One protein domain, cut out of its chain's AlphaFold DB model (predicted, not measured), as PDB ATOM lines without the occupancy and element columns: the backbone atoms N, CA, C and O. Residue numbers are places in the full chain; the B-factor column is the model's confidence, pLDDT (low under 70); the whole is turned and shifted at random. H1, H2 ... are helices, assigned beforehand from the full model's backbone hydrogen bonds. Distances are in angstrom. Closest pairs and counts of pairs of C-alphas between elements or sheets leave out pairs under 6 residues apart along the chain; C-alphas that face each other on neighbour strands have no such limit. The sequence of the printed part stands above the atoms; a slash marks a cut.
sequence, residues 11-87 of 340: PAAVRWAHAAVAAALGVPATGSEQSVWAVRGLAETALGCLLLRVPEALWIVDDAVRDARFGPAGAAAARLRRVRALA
ATOM      1  N   PRO A  11      -1.541 -26.383 -45.451       92.94
ATOM      2  CA  PRO A  11      -0.460 -27.323 -45.141       92.94
ATOM      3  C   PRO A  11      -0.761 -28.296 -43.991       92.94
ATOM      4  O   PRO A  11      -0.318 -29.442 -44.024       92.94
ATOM      5  N   ALA A  12      -1.485 -27.867 -42.951       91.00
ATOM      6  CA  ALA A  12      -1.836 -28.743 -41.833       91.00
ATOM      7  C   ALA A  12      -2.914 -29.765 -42.226       91.00
ATOM      8  O   ALA A  12      -2.811 -30.930 -41.842       91.00
ATOM      9  N   ALA A  13      -3.906 -29.345 -43.014       92.56
ATOM     10  CA  ALA A  13      -4.941 -30.232 -43.537       92.56
ATOM     11  C   ALA A  13      -4.361 -31.283 -44.497       92.56
ATOM     12  O   ALA A  13      -4.653 -32.467 -44.348       92.56
ATOM     13  N   VAL A  14      -3.476 -30.873 -45.411       94.12
ATOM     14  CA  VAL A  14      -2.794 -31.776 -46.355       94.12
ATOM     15  C   VAL A  14      -1.916 -32.794 -45.623       94.12
ATOM     16  O   VAL A  14      -2.008 -33.990 -45.894       94.12
ATOM     17  N   ARG A  15      -1.114 -32.368 -44.633       93.31
ATOM     18  CA  ARG A  15      -0.311 -33.305 -43.819       93.31
ATOM     19  C   ARG A  15      -1.174 -34.327 -43.084       93.31
ATOM     20  O   ARG A  15      -0.816 -35.501 -43.038       93.31
ATOM     21  N   TRP A  16      -2.296 -33.889 -42.513       92.38
ATOM     22  CA  TRP A  16      -3.236 -34.799 -41.866       92.38
ATOM     23  C   TRP A  16      -3.839 -35.788 -42.865       92.38
ATOM     24  O   TRP A  16      -3.864 -36.979 -42.572       92.38
ATOM     25  N   ALA A  17      -4.249 -35.327 -44.051       94.25
ATOM     26  CA  ALA A  17      -4.816 -36.189 -45.083       94.25
ATOM     27  C   ALA A  17      -3.819 -37.261 -45.541       94.25
ATOM     28  O   ALA A  17      -4.189 -38.428 -45.594       94.25
ATOM     29  N   HIS A  18      -2.545 -36.915 -45.763       94.19
ATOM     30  CA  HIS A  18      -1.509 -37.910 -46.073       94.19
ATOM     31  C   HIS A  18      -1.357 -38.963 -44.970       94.19
ATOM     32  O   HIS A  18      -1.319 -40.156 -45.264       94.19
ATOM     33  N   ALA A  19      -1.294 -38.540 -43.703       92.06
ATOM     34  CA  ALA A  19      -1.168 -39.467 -42.580       92.06
ATOM     35  C   ALA A  19      -2.405 -40.373 -42.439       92.06
ATOM     36  O   ALA A  19      -2.266 -41.575 -42.220       92.06
ATOM     37  N   ALA A  20      -3.605 -39.811 -42.598       92.38
ATOM     38  CA  ALA A  20      -4.865 -40.543 -42.543       92.38
ATOM     39  C   ALA A  20      -5.007 -41.532 -43.708       92.38
ATOM     40  O   ALA A  20      -5.361 -42.682 -43.472       92.38
ATOM     41  N   VAL A  21      -4.656 -41.133 -44.936       94.38
ATOM     42  CA  VAL A  21      -4.616 -42.022 -46.109       94.38
ATOM     43  C   VAL A  21      -3.629 -43.166 -45.888       94.38
ATOM     44  O   VAL A  21      -3.998 -44.323 -46.064       94.38
ATOM     45  N   ALA A  22      -2.400 -42.874 -45.456       92.88
ATOM     46  CA  ALA A  22      -1.400 -43.909 -45.200       92.88
ATOM     47  C   ALA A  22      -1.892 -44.924 -44.152       92.88
ATOM     48  O   ALA A  22      -1.781 -46.132 -44.355       92.88
ATOM     49  N   ALA A  23      -2.506 -44.445 -43.066       91.31
ATOM     50  CA  ALA A  23      -3.067 -45.305 -42.026       91.31
ATOM     51  C   ALA A  23      -4.317 -46.076 -42.496       91.31
ATOM     52  O   ALA A  23      -4.503 -47.235 -42.128       91.31
ATOM     53  N   ALA A  24      -5.159 -45.465 -43.334       92.06
ATOM     54  CA  ALA A  24      -6.326 -46.102 -43.937       92.06
ATOM     55  C   ALA A  24      -5.943 -47.234 -44.899       92.06
ATOM     56  O   ALA A  24      -6.678 -48.211 -44.991       92.06
ATOM     57  N   LEU A  25      -4.809 -47.124 -45.595       92.25
ATOM     58  CA  LEU A  25      -4.289 -48.177 -46.472       92.25
ATOM     59  C   LEU A  25      -3.511 -49.260 -45.695       92.25
ATOM     60  O   LEU A  25      -3.503 -50.423 -46.097       92.25
ATOM     61  N   GLY A  26      -2.892 -48.901 -44.566       88.94
ATOM     62  CA  GLY A  26      -2.110 -49.786 -43.693       88.94
ATOM     63  C   GLY A  26      -2.948 -50.659 -42.751       88.94
ATOM     64  O   GLY A  26      -2.755 -50.633 -41.535       88.94
ATOM     65  N   VAL A  27      -3.908 -51.411 -43.289       86.44
ATOM     66  CA  VAL A  27      -4.866 -52.196 -42.490       86.44
ATOM     67  C   VAL A  27      -4.327 -53.598 -42.171       86.44
ATOM     68  O   VAL A  27      -3.684 -54.209 -43.024       86.44
ATOM     69  N   PRO A  28      -4.596 -54.150 -40.972       85.00
ATOM     70  CA  PRO A  28      -4.109 -55.467 -40.557       85.00
ATOM     71  C   PRO A  28      -4.986 -56.597 -41.126       85.00
ATOM     72  O   PRO A  28      -5.483 -57.441 -40.388       85.00
ATOM     73  N   ALA A  29      -5.224 -56.581 -42.436       86.06
ATOM     74  CA  ALA A  29      -6.044 -57.559 -43.139       86.06
ATOM     75  C   ALA A  29      -5.459 -57.863 -44.522       86.06
ATOM     76  O   ALA A  29      -4.673 -57.087 -45.064       86.06
ATOM     77  N   THR A  30      -5.874 -58.982 -45.112       84.38
ATOM     78  CA  THR A  30      -5.408 -59.437 -46.433       84.38
ATOM     79  C   THR A  30      -6.578 -59.694 -47.379       84.38
ATOM     80  O   THR A  30      -7.689 -59.987 -46.939       84.38
ATOM     81  N   GLY A  31      -6.334 -59.637 -48.690       86.19
ATOM     82  CA  GLY A  31      -7.320 -60.023 -49.704       86.19
ATOM     83  C   GLY A  31      -8.536 -59.090 -49.763       86.19
ATOM     84  O   GLY A  31      -8.399 -57.866 -49.746       86.19
ATOM     85  N   SER A  32      -9.742 -59.660 -49.854       84.56
ATOM     86  CA  SER A  32     -10.987 -58.879 -49.950       84.56
ATOM     87  C   SER A  32     -11.251 -58.042 -48.696       84.56
ATOM     88  O   SER A  32     -11.645 -56.884 -48.824       84.56
ATOM     89  N   GLU A  33     -10.958 -58.566 -47.500       86.44
ATOM     90  CA  GLU A  33     -11.099 -57.803 -46.254       86.44
ATOM     91  C   GLU A  33     -10.213 -56.548 -46.278       86.44
ATOM     92  O   GLU A  33     -10.683 -55.467 -45.921       86.44
ATOM     93  N   GLN A  34      -8.970 -56.658 -46.767       89.38
ATOM     94  CA  GLN A  34      -8.065 -55.512 -46.911       89.38
ATOM     95  C   GLN A  34      -8.676 -54.413 -47.786       89.38
ATOM     96  O   GLN A  34      -8.636 -53.242 -47.416       89.38
ATOM     97  N   SER A  35      -9.275 -54.785 -48.923       90.69
ATOM     98  CA  SER A  35      -9.913 -53.827 -49.838       90.69
ATOM     99  C   SER A  35     -11.100 -53.126 -49.177       90.69
ATOM    100  O   SER A  35     -11.198 -51.900 -49.226       90.69
ATOM    101  N   VAL A  36     -11.975 -53.874 -48.495       89.94
ATOM    102  CA  VAL A  36     -13.134 -53.303 -47.788       89.94
ATOM    103  C   VAL A  36     -12.677 -52.354 -46.678       89.94
ATOM    104  O   VAL A  36     -13.220 -51.254 -46.549       89.94
ATOM    105  N   TRP A  37     -11.665 -52.744 -45.899       90.44
ATOM    106  CA  TRP A  37     -11.072 -51.916 -44.850       90.44
ATOM    107  C   TRP A  37     -10.445 -50.635 -45.393       90.44
ATOM    108  O   TRP A  37     -10.732 -49.558 -44.871       90.44
ATOM    109  N   ALA A  38      -9.637 -50.743 -46.448       93.12
ATOM    110  CA  ALA A  38      -8.969 -49.605 -47.062       93.12
ATOM    111  C   ALA A  38      -9.985 -48.593 -47.600       93.12
ATOM    112  O   ALA A  38      -9.955 -47.418 -47.232       93.12
ATOM    113  N   VAL A  39     -10.966 -49.055 -48.379       94.38
ATOM    114  CA  VAL A  39     -12.034 -48.203 -48.927       94.38
ATOM    115  C   VAL A  39     -12.871 -47.566 -47.811       94.38
ATOM    116  O   VAL A  39     -13.229 -46.389 -47.886       94.38
ATOM    117  N   ARG A  40     -13.145 -48.303 -46.729       92.31
ATOM    118  CA  ARG A  40     -13.816 -47.777 -45.532       92.31
ATOM    119  C   ARG A  40     -12.992 -46.696 -44.837       92.31
ATOM    120  O   ARG A  40     -13.569 -45.675 -44.473       92.31
ATOM    121  N   GLY A  41     -11.688 -46.895 -44.668       93.50
ATOM    122  CA  GLY A  41     -10.785 -45.902 -44.087       93.50
ATOM    123  C   GLY A  41     -10.677 -44.641 -44.948       93.50
ATOM    124  O   GLY A  41     -10.731 -43.528 -44.426       93.50
ATOM    125  N   LEU A  42     -10.624 -44.796 -46.273       95.56
ATOM    126  CA  LEU A  42     -10.631 -43.671 -47.209       95.56
ATOM    127  C   LEU A  42     -11.956 -42.906 -47.189       95.56
ATOM    128  O   LEU A  42     -11.940 -41.683 -47.296       95.56
ATOM    129  N   ALA A  43     -13.094 -43.577 -46.980       95.50
ATOM    130  CA  ALA A  43     -14.381 -42.900 -46.813       95.50
ATOM    131  C   ALA A  43     -14.396 -41.998 -45.567       95.50
ATOM    132  O   ALA A  43     -14.834 -40.850 -45.647       95.50
ATOM    133  N   GLU A  44     -13.873 -42.478 -44.431       94.38
ATOM    134  CA  GLU A  44     -13.750 -41.644 -43.227       94.38
ATOM    135  C   GLU A  44     -12.696 -40.536 -43.412       94.38
ATOM    136  O   GLU A  44     -12.892 -39.413 -42.948       94.38
ATOM    137  N   THR A  45     -11.613 -40.800 -44.150       95.00
ATOM    138  CA  THR A  45     -10.595 -39.781 -44.462       95.00
ATOM    139  C   THR A  45     -11.168 -38.670 -45.340       95.00
ATOM    140  O   THR A  45     -10.976 -37.492 -45.040       95.00
ATOM    141  N   ALA A  46     -11.941 -39.020 -46.375       95.81
ATOM    142  CA  ALA A  46     -12.664 -38.064 -47.209       95.81
ATOM    143  C   ALA A  46     -13.633 -37.223 -46.371       95.81
ATOM    144  O   ALA A  46     -13.656 -36.001 -46.503       95.81
ATOM    145  N   LEU A  47     -14.379 -37.853 -45.456       94.69
ATOM    146  CA  LEU A  47     -15.276 -37.147 -44.542       94.69
ATOM    147  C   LEU A  47     -14.512 -36.147 -43.658       94.69
ATOM    148  O   LEU A  47     -14.941 -35.003 -43.513       94.69
ATOM    149  N   GLY A  48     -13.351 -36.533 -43.126       93.31
ATOM    150  CA  GLY A  48     -12.467 -35.624 -42.393       93.31
ATOM    151  C   GLY A  48     -11.943 -34.461 -43.246       93.31
ATOM    152  O   GLY A  48     -11.920 -33.325 -42.773       93.31
ATOM    153  N   CYS A  49     -11.617 -34.693 -44.521       94.06
ATOM    154  CA  CYS A  49     -11.233 -33.626 -45.455       94.06
ATOM    155  C   CYS A  49     -12.383 -32.631 -45.694       94.06
ATOM    156  O   CYS A  49     -12.161 -31.418 -45.690       94.06
ATOM    157  N   LEU A  50     -13.624 -33.118 -45.823       93.62
ATOM    158  CA  LEU A  50     -14.815 -32.262 -45.931       93.62
ATOM    159  C   LEU A  50     -15.027 -31.412 -44.673       93.62
ATOM    160  O   LEU A  50     -15.372 -30.234 -44.770       93.62
ATOM    161  N   LEU A  51     -14.801 -31.992 -43.490       92.56
ATOM    162  CA  LEU A  51     -14.873 -31.276 -42.213       92.56
ATOM    163  C   LEU A  51     -13.811 -30.175 -42.106       92.56
ATOM    164  O   LEU A  51     -14.096 -29.112 -41.557       92.56
ATOM    165  N   LEU A  52     -12.617 -30.411 -42.657       91.38
ATOM    166  CA  LEU A  52     -11.532 -29.430 -42.698       91.38
ATOM    167  C   LEU A  52     -11.800 -28.271 -43.661       91.38
ATOM    168  O   LEU A  52     -11.235 -27.197 -43.466       91.38
ATOM    169  N   ARG A  53     -12.667 -28.473 -44.664       91.06
ATOM    170  CA  ARG A  53     -13.009 -27.485 -45.704       91.06
ATOM    171  C   ARG A  53     -11.787 -26.971 -46.477       91.06
ATOM    172  O   ARG A  53     -11.737 -25.807 -46.861       91.06
ATOM    173  N   VAL A  54     -10.818 -27.856 -46.713       90.31
ATOM    174  CA  VAL A  54      -9.617 -27.595 -47.519       90.31
ATOM    175  C   VAL A  54      -9.648 -28.541 -48.726       90.31
ATOM    176  O   VAL A  54      -9.415 -29.738 -48.538       90.31
ATOM    177  N   PRO A  55      -9.969 -28.057 -49.941       91.69
ATOM    178  CA  PRO A  55     -10.078 -28.899 -51.137       91.69
ATOM    179  C   PRO A  55      -8.823 -29.733 -51.421       91.69
ATOM    180  O   PRO A  55      -8.934 -30.904 -51.779       91.69
ATOM    181  N   GLU A  56      -7.639 -29.173 -51.179       94.69
ATOM    182  CA  GLU A  56      -6.348 -29.824 -51.413       94.69
ATOM    183  C   GLU A  56      -6.169 -31.090 -50.568       94.69
ATOM    184  O   GLU A  56      -5.543 -32.049 -51.008       94.69
ATOM    185  N   ALA A  57      -6.757 -31.134 -49.367       94.69
ATOM    186  CA  ALA A  57      -6.731 -32.329 -48.528       94.69
ATOM    187  C   ALA A  57      -7.540 -33.478 -49.157       94.69
ATOM    188  O   ALA A  57      -7.151 -34.639 -49.047       94.69
ATOM    189  N   LEU A  58      -8.639 -33.161 -49.852       95.69
ATOM    190  CA  LEU A  58      -9.457 -34.161 -50.534       95.69
ATOM    191  C   LEU A  58      -8.764 -34.714 -51.787       95.69
ATOM    192  O   LEU A  58      -8.929 -35.897 -52.079       95.69
ATOM    193  N   TRP A  59      -7.946 -33.912 -52.480       96.62
ATOM    194  CA  TRP A  59      -7.144 -34.396 -53.613       96.62
ATOM    195  C   TRP A  59      -6.198 -35.529 -53.213       96.62
ATOM    196  O   TRP A  59      -6.031 -36.469 -53.979       96.62
ATOM    197  N   ILE A  60      -5.678 -35.516 -51.981       97.50
ATOM    198  CA  ILE A  60      -4.856 -36.618 -51.456       97.50
ATOM    199  C   ILE A  60      -5.639 -37.939 -51.411       97.50
ATOM    200  O   ILE A  60      -5.077 -39.006 -51.653       97.50
ATOM    201  N   VAL A  61      -6.944 -37.883 -51.125       97.00
ATOM    202  CA  VAL A  61      -7.815 -39.064 -51.180       97.00
ATOM    203  C   VAL A  61      -8.092 -39.464 -52.628       97.00
ATOM    204  O   VAL A  61      -8.026 -40.651 -52.933       97.00
ATOM    205  N   ASP A  62      -8.374 -38.499 -53.513       97.69
ATOM    206  CA  ASP A  62      -8.592 -38.759 -54.944       97.69
ATOM    207  C   ASP A  62      -7.367 -39.466 -55.568       97.69
ATOM    208  O   ASP A  62      -7.527 -40.456 -56.284       97.69
ATOM    209  N   ASP A  63      -6.152 -39.001 -55.263       97.44
ATOM    210  CA  ASP A  63      -4.896 -39.591 -55.739       97.44
ATOM    211  C   ASP A  63      -4.699 -41.006 -55.185       97.44
ATOM    212  O   ASP A  63      -4.451 -41.942 -55.942       97.44
ATOM    213  N   ALA A  64      -4.925 -41.203 -53.884       96.88
ATOM    214  CA  ALA A  64      -4.819 -42.526 -53.276       96.88
ATOM    215  C   ALA A  64      -5.824 -43.529 -53.860       96.88
ATOM    216  O   ALA A  64      -5.480 -44.693 -54.042       96.88
ATOM    217  N   VAL A  65      -7.052 -43.097 -54.172       96.75
ATOM    218  CA  VAL A  65      -8.057 -43.957 -54.817       96.75
ATOM    219  C   VAL A  65      -7.662 -44.297 -56.251       96.75
ATOM    220  O   VAL A  65      -7.886 -45.422 -56.685       96.75
ATOM    221  N   ARG A  66      -7.072 -43.348 -56.984       96.00
ATOM    222  CA  ARG A  66      -6.588 -43.572 -58.351       96.00
ATOM    223  C   ARG A  66      -5.435 -44.575 -58.392       96.00
ATOM    224  O   ARG A  66      -5.411 -45.439 -59.267       96.00
ATOM    225  N   ASP A  67      -4.499 -44.448 -57.459       95.25
ATOM    226  CA  ASP A  67      -3.284 -45.263 -57.420       95.25
ATOM    227  C   ASP A  67      -3.553 -46.659 -56.846       95.25
ATOM    228  O   ASP A  67      -2.952 -47.655 -57.269       95.25
ATOM    229  N   ALA A  68      -4.481 -46.758 -55.892       86.12
ATOM    230  CA  ALA A  68      -4.835 -48.016 -55.265       86.12
ATOM    231  C   ALA A  68      -5.815 -48.817 -56.134       86.12
ATOM    232  O   ALA A  68      -6.989 -48.492 -56.295       86.12
ATOM    233  N   ARG A  69      -5.340 -49.947 -56.661       81.94
ATOM    234  CA  ARG A  69      -6.179 -50.921 -57.371       81.94
ATOM    235  C   ARG A  69      -6.952 -51.784 -56.371       81.94
ATOM    236  O   ARG A  69      -6.518 -52.886 -56.040       81.94
ATOM    237  N   PHE A  70      -8.073 -51.276 -55.864       87.50
ATOM    238  CA  PHE A  70      -8.923 -52.030 -54.936       87.50
ATOM    239  C   PHE A  70      -9.650 -53.184 -55.627       87.50
ATOM    240  O   PHE A  70     -10.100 -53.062 -56.767       87.50
ATOM    241  N   GLY A  71      -9.821 -54.289 -54.901       86.06
ATOM    242  CA  GLY A  71     -10.814 -55.297 -55.256       86.06
ATOM    243  C   GLY A  71     -12.245 -54.841 -54.926       86.06
ATOM    244  O   GLY A  71     -12.452 -53.721 -54.446       86.06
ATOM    245  N   PRO A  72     -13.244 -55.716 -55.130       86.12
ATOM    246  CA  PRO A  72     -14.633 -55.438 -54.772       86.12
ATOM    247  C   PRO A  72     -14.788 -55.090 -53.283       86.12
ATOM    248  O   PRO A  72     -14.339 -55.839 -52.412       86.12
ATOM    249  N   ALA A  73     -15.420 -53.950 -52.992       86.44
ATOM    250  CA  ALA A  73     -15.563 -53.411 -51.633       86.44
ATOM    251  C   ALA A  73     -17.026 -53.136 -51.216       86.44
ATOM    252  O   ALA A  73     -17.274 -52.573 -50.144       86.44
ATOM    253  N   GLY A  74     -17.999 -53.528 -52.044       87.69
ATOM    254  CA  GLY A  74     -19.437 -53.471 -51.770       87.69
ATOM    255  C   GLY A  74     -19.911 -52.134 -51.209       87.69
ATOM    256  O   GLY A  74     -19.571 -51.059 -51.709       87.69
ATOM    257  N   ALA A  75     -20.647 -52.201 -50.099       88.06
ATOM    258  CA  ALA A  75     -21.208 -51.036 -49.422       88.06
ATOM    259  C   ALA A  75     -20.158 -49.990 -48.982       88.06
ATOM    260  O   ALA A  75     -20.498 -48.815 -48.805       88.06
ATOM    261  N   ALA A  76     -18.887 -50.378 -48.795       90.00
ATOM    262  CA  ALA A  76     -17.820 -49.426 -48.490       90.00
ATOM    263  C   ALA A  76     -17.504 -48.534 -49.702       90.00
ATOM    264  O   ALA A  76     -17.376 -47.321 -49.529       90.00
ATOM    265  N   ALA A  77     -17.465 -49.101 -50.914       93.50
ATOM    266  CA  ALA A  77     -17.279 -48.346 -52.155       93.50
ATOM    267  C   ALA A  77     -18.436 -47.368 -52.387       93.50
ATOM    268  O   ALA A  77     -18.214 -46.172 -52.591       93.50
ATOM    269  N   ALA A  78     -19.677 -47.839 -52.219       93.19
ATOM    270  CA  ALA A  78     -20.865 -46.991 -52.308       93.19
ATOM    271  C   ALA A  78     -20.808 -45.813 -51.318       93.19
ATOM    272  O   ALA A  78     -21.135 -44.677 -51.668       93.19
ATOM    273  N   ARG A  79     -20.353 -46.055 -50.079       93.94
ATOM    274  CA  ARG A  79     -20.182 -44.993 -49.078       93.94
ATOM    275  C   ARG A  79     -19.094 -43.999 -49.470       93.94
ATOM    276  O   ARG A  79     -19.347 -42.801 -49.392       93.94
ATOM    277  N   LEU A  80     -17.922 -44.467 -49.898       96.19
ATOM    278  CA  LEU A  80     -16.828 -43.599 -50.334       96.19
ATOM    279  C   LEU A  80     -17.285 -42.659 -51.462       96.19
ATOM    280  O   LEU A  80     -17.069 -41.450 -51.378       96.19
ATOM    281  N   ARG A  81     -18.002 -43.187 -52.462       96.50
ATOM    282  CA  ARG A  81     -18.599 -42.386 -53.541       96.50
ATOM    283  C   ARG A  81     -19.608 -41.365 -53.017       96.50
ATOM    284  O   ARG A  81     -19.535 -40.201 -53.395       96.50
ATOM    285  N   ARG A  82     -20.514 -41.765 -52.110       95.69
ATOM    286  CA  ARG A  82     -21.487 -40.850 -51.476       95.69
ATOM    287  C   ARG A  82     -20.807 -39.706 -50.730       95.69
ATOM    288  O   ARG A  82     -21.248 -38.570 -50.849       95.69
ATOM    289  N   VAL A  83     -19.745 -39.991 -49.975       95.81
ATOM    290  CA  VAL A  83     -18.966 -38.956 -49.279       95.81
ATOM    291  C   VAL A  83     -18.286 -38.041 -50.295       95.81
ATOM    292  O   VAL A  83     -18.408 -36.824 -50.188       95.81
ATOM    293  N   ARG A  84     -17.640 -38.599 -51.326       96.69
ATOM    294  CA  ARG A  84     -16.964 -37.807 -52.363       96.69
ATOM    295  C   ARG A  84     -17.917 -36.891 -53.135       96.69
ATOM    296  O   ARG A  84     -17.534 -35.765 -53.458       96.69
ATOM    297  N   ALA A  85     -19.145 -37.349 -53.379       96.56
ATOM    298  CA  ALA A  85     -20.188 -36.594 -54.069       96.56
ATOM    299  C   ALA A  85     -20.574 -35.290 -53.346       96.56
ATOM    300  O   ALA A  85     -21.016 -34.338 -53.984       96.56
ATOM    301  N   LEU A  86     -20.358 -35.205 -52.026       94.75
ATOM    302  CA  LEU A  86     -20.609 -33.984 -51.250       94.75
ATOM    303  C   LEU A  86     -19.670 -32.827 -51.628       94.75
ATOM    304  O   LEU A  86     -19.991 -31.677 -51.347       94.75
ATOM    305  N   ALA A  87     -18.526 -33.118 -52.257       94.88
ATOM    306  CA  ALA A  87     -17.578 -32.123 -52.761       94.88
ATOM    307  C   ALA A  87     -17.683 -31.879 -54.279       94.88
ATOM    308  O   ALA A  87     -16.863 -31.147 -54.830       94.88
TER     309      ALA A  87
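This is residues 11 to 87 of the 340 residues of an uncharacterized protein of Actinomadura sp. GC306 (UniProt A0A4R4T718). Four helices run roughly along one long axis: H1, H2 and H3 make an up-and-down bundle of three, each running against the one before it, and H4 packs on the side of H2 away from H1. The long helix H2 is in the middle and touches the other three, while H4 meets neither H1 nor H3. The printed part has 77 residues, with four named helices in the order H1, H2, H3, H4 and no named strand; the class is all helix. The whole is compact, with a radius of gyration of the C-alphas of 11.5 A, and only just elongated, with spans of 34 by 22 by 18 A.

H2, the longest helix, holds residues 31 to 52 and measures 31.7 A from its first to its last C-alpha, from (-7.320, -60.023, -49.704) to (-11.532, -29.430, -42.698). H1 holds residues 11 to 25, 21.2 A long, and begins with C-alpha 11 at (-0.460, -27.323, -45.141). H3 holds residues 55 to 67, 18.8 A long. H4 holds residues 75 to 85, 15.2 A long, and ends with C-alpha 85 at (-20.188, -36.594, -54.069).

H2 is the hub. H1 and H2 form a helical hairpin; they touch, with the closest C-alphas, those of Ala 24 and Gly 41, 4.5 A apart, at a shallow tilt of 17 degrees, opposite ways. H2 and H3 form a second helical hairpin at a shallow tilt of 14 degrees, opposite ways. H2 touches H3 with residues 42 to 50 alone, and the closest C-alphas are those of Cys 49 and Leu 58, 5.4 A apart. H1 and H3 touch and run the same way at a shallow tilt of 28 degrees, with the C-alphas of Val 14 and Ala 57 closest at 4.5 A. H4 touches H2, the closest C-alphas being those of Ala 43 and Leu 80 at 4.3 A; the two run the same way at a shallow tilt of 24 degrees. H4 is apart from H1 and from H3. In H1, H2 and H4 every O i to N i+4 pair is within hydrogen-bond range; in H3, 7 of 9 are.

The two C-alphas farthest apart are those of Pro 11 and Gly 31, at 33.7 A. The printed part has no cut. The links from H1 to H2 and from H2 to H3 are tight, and the link from H3 to H4, with 7 residues, is short. The mean pLDDT of the printed part is 92.3, and no printed residue is under 70.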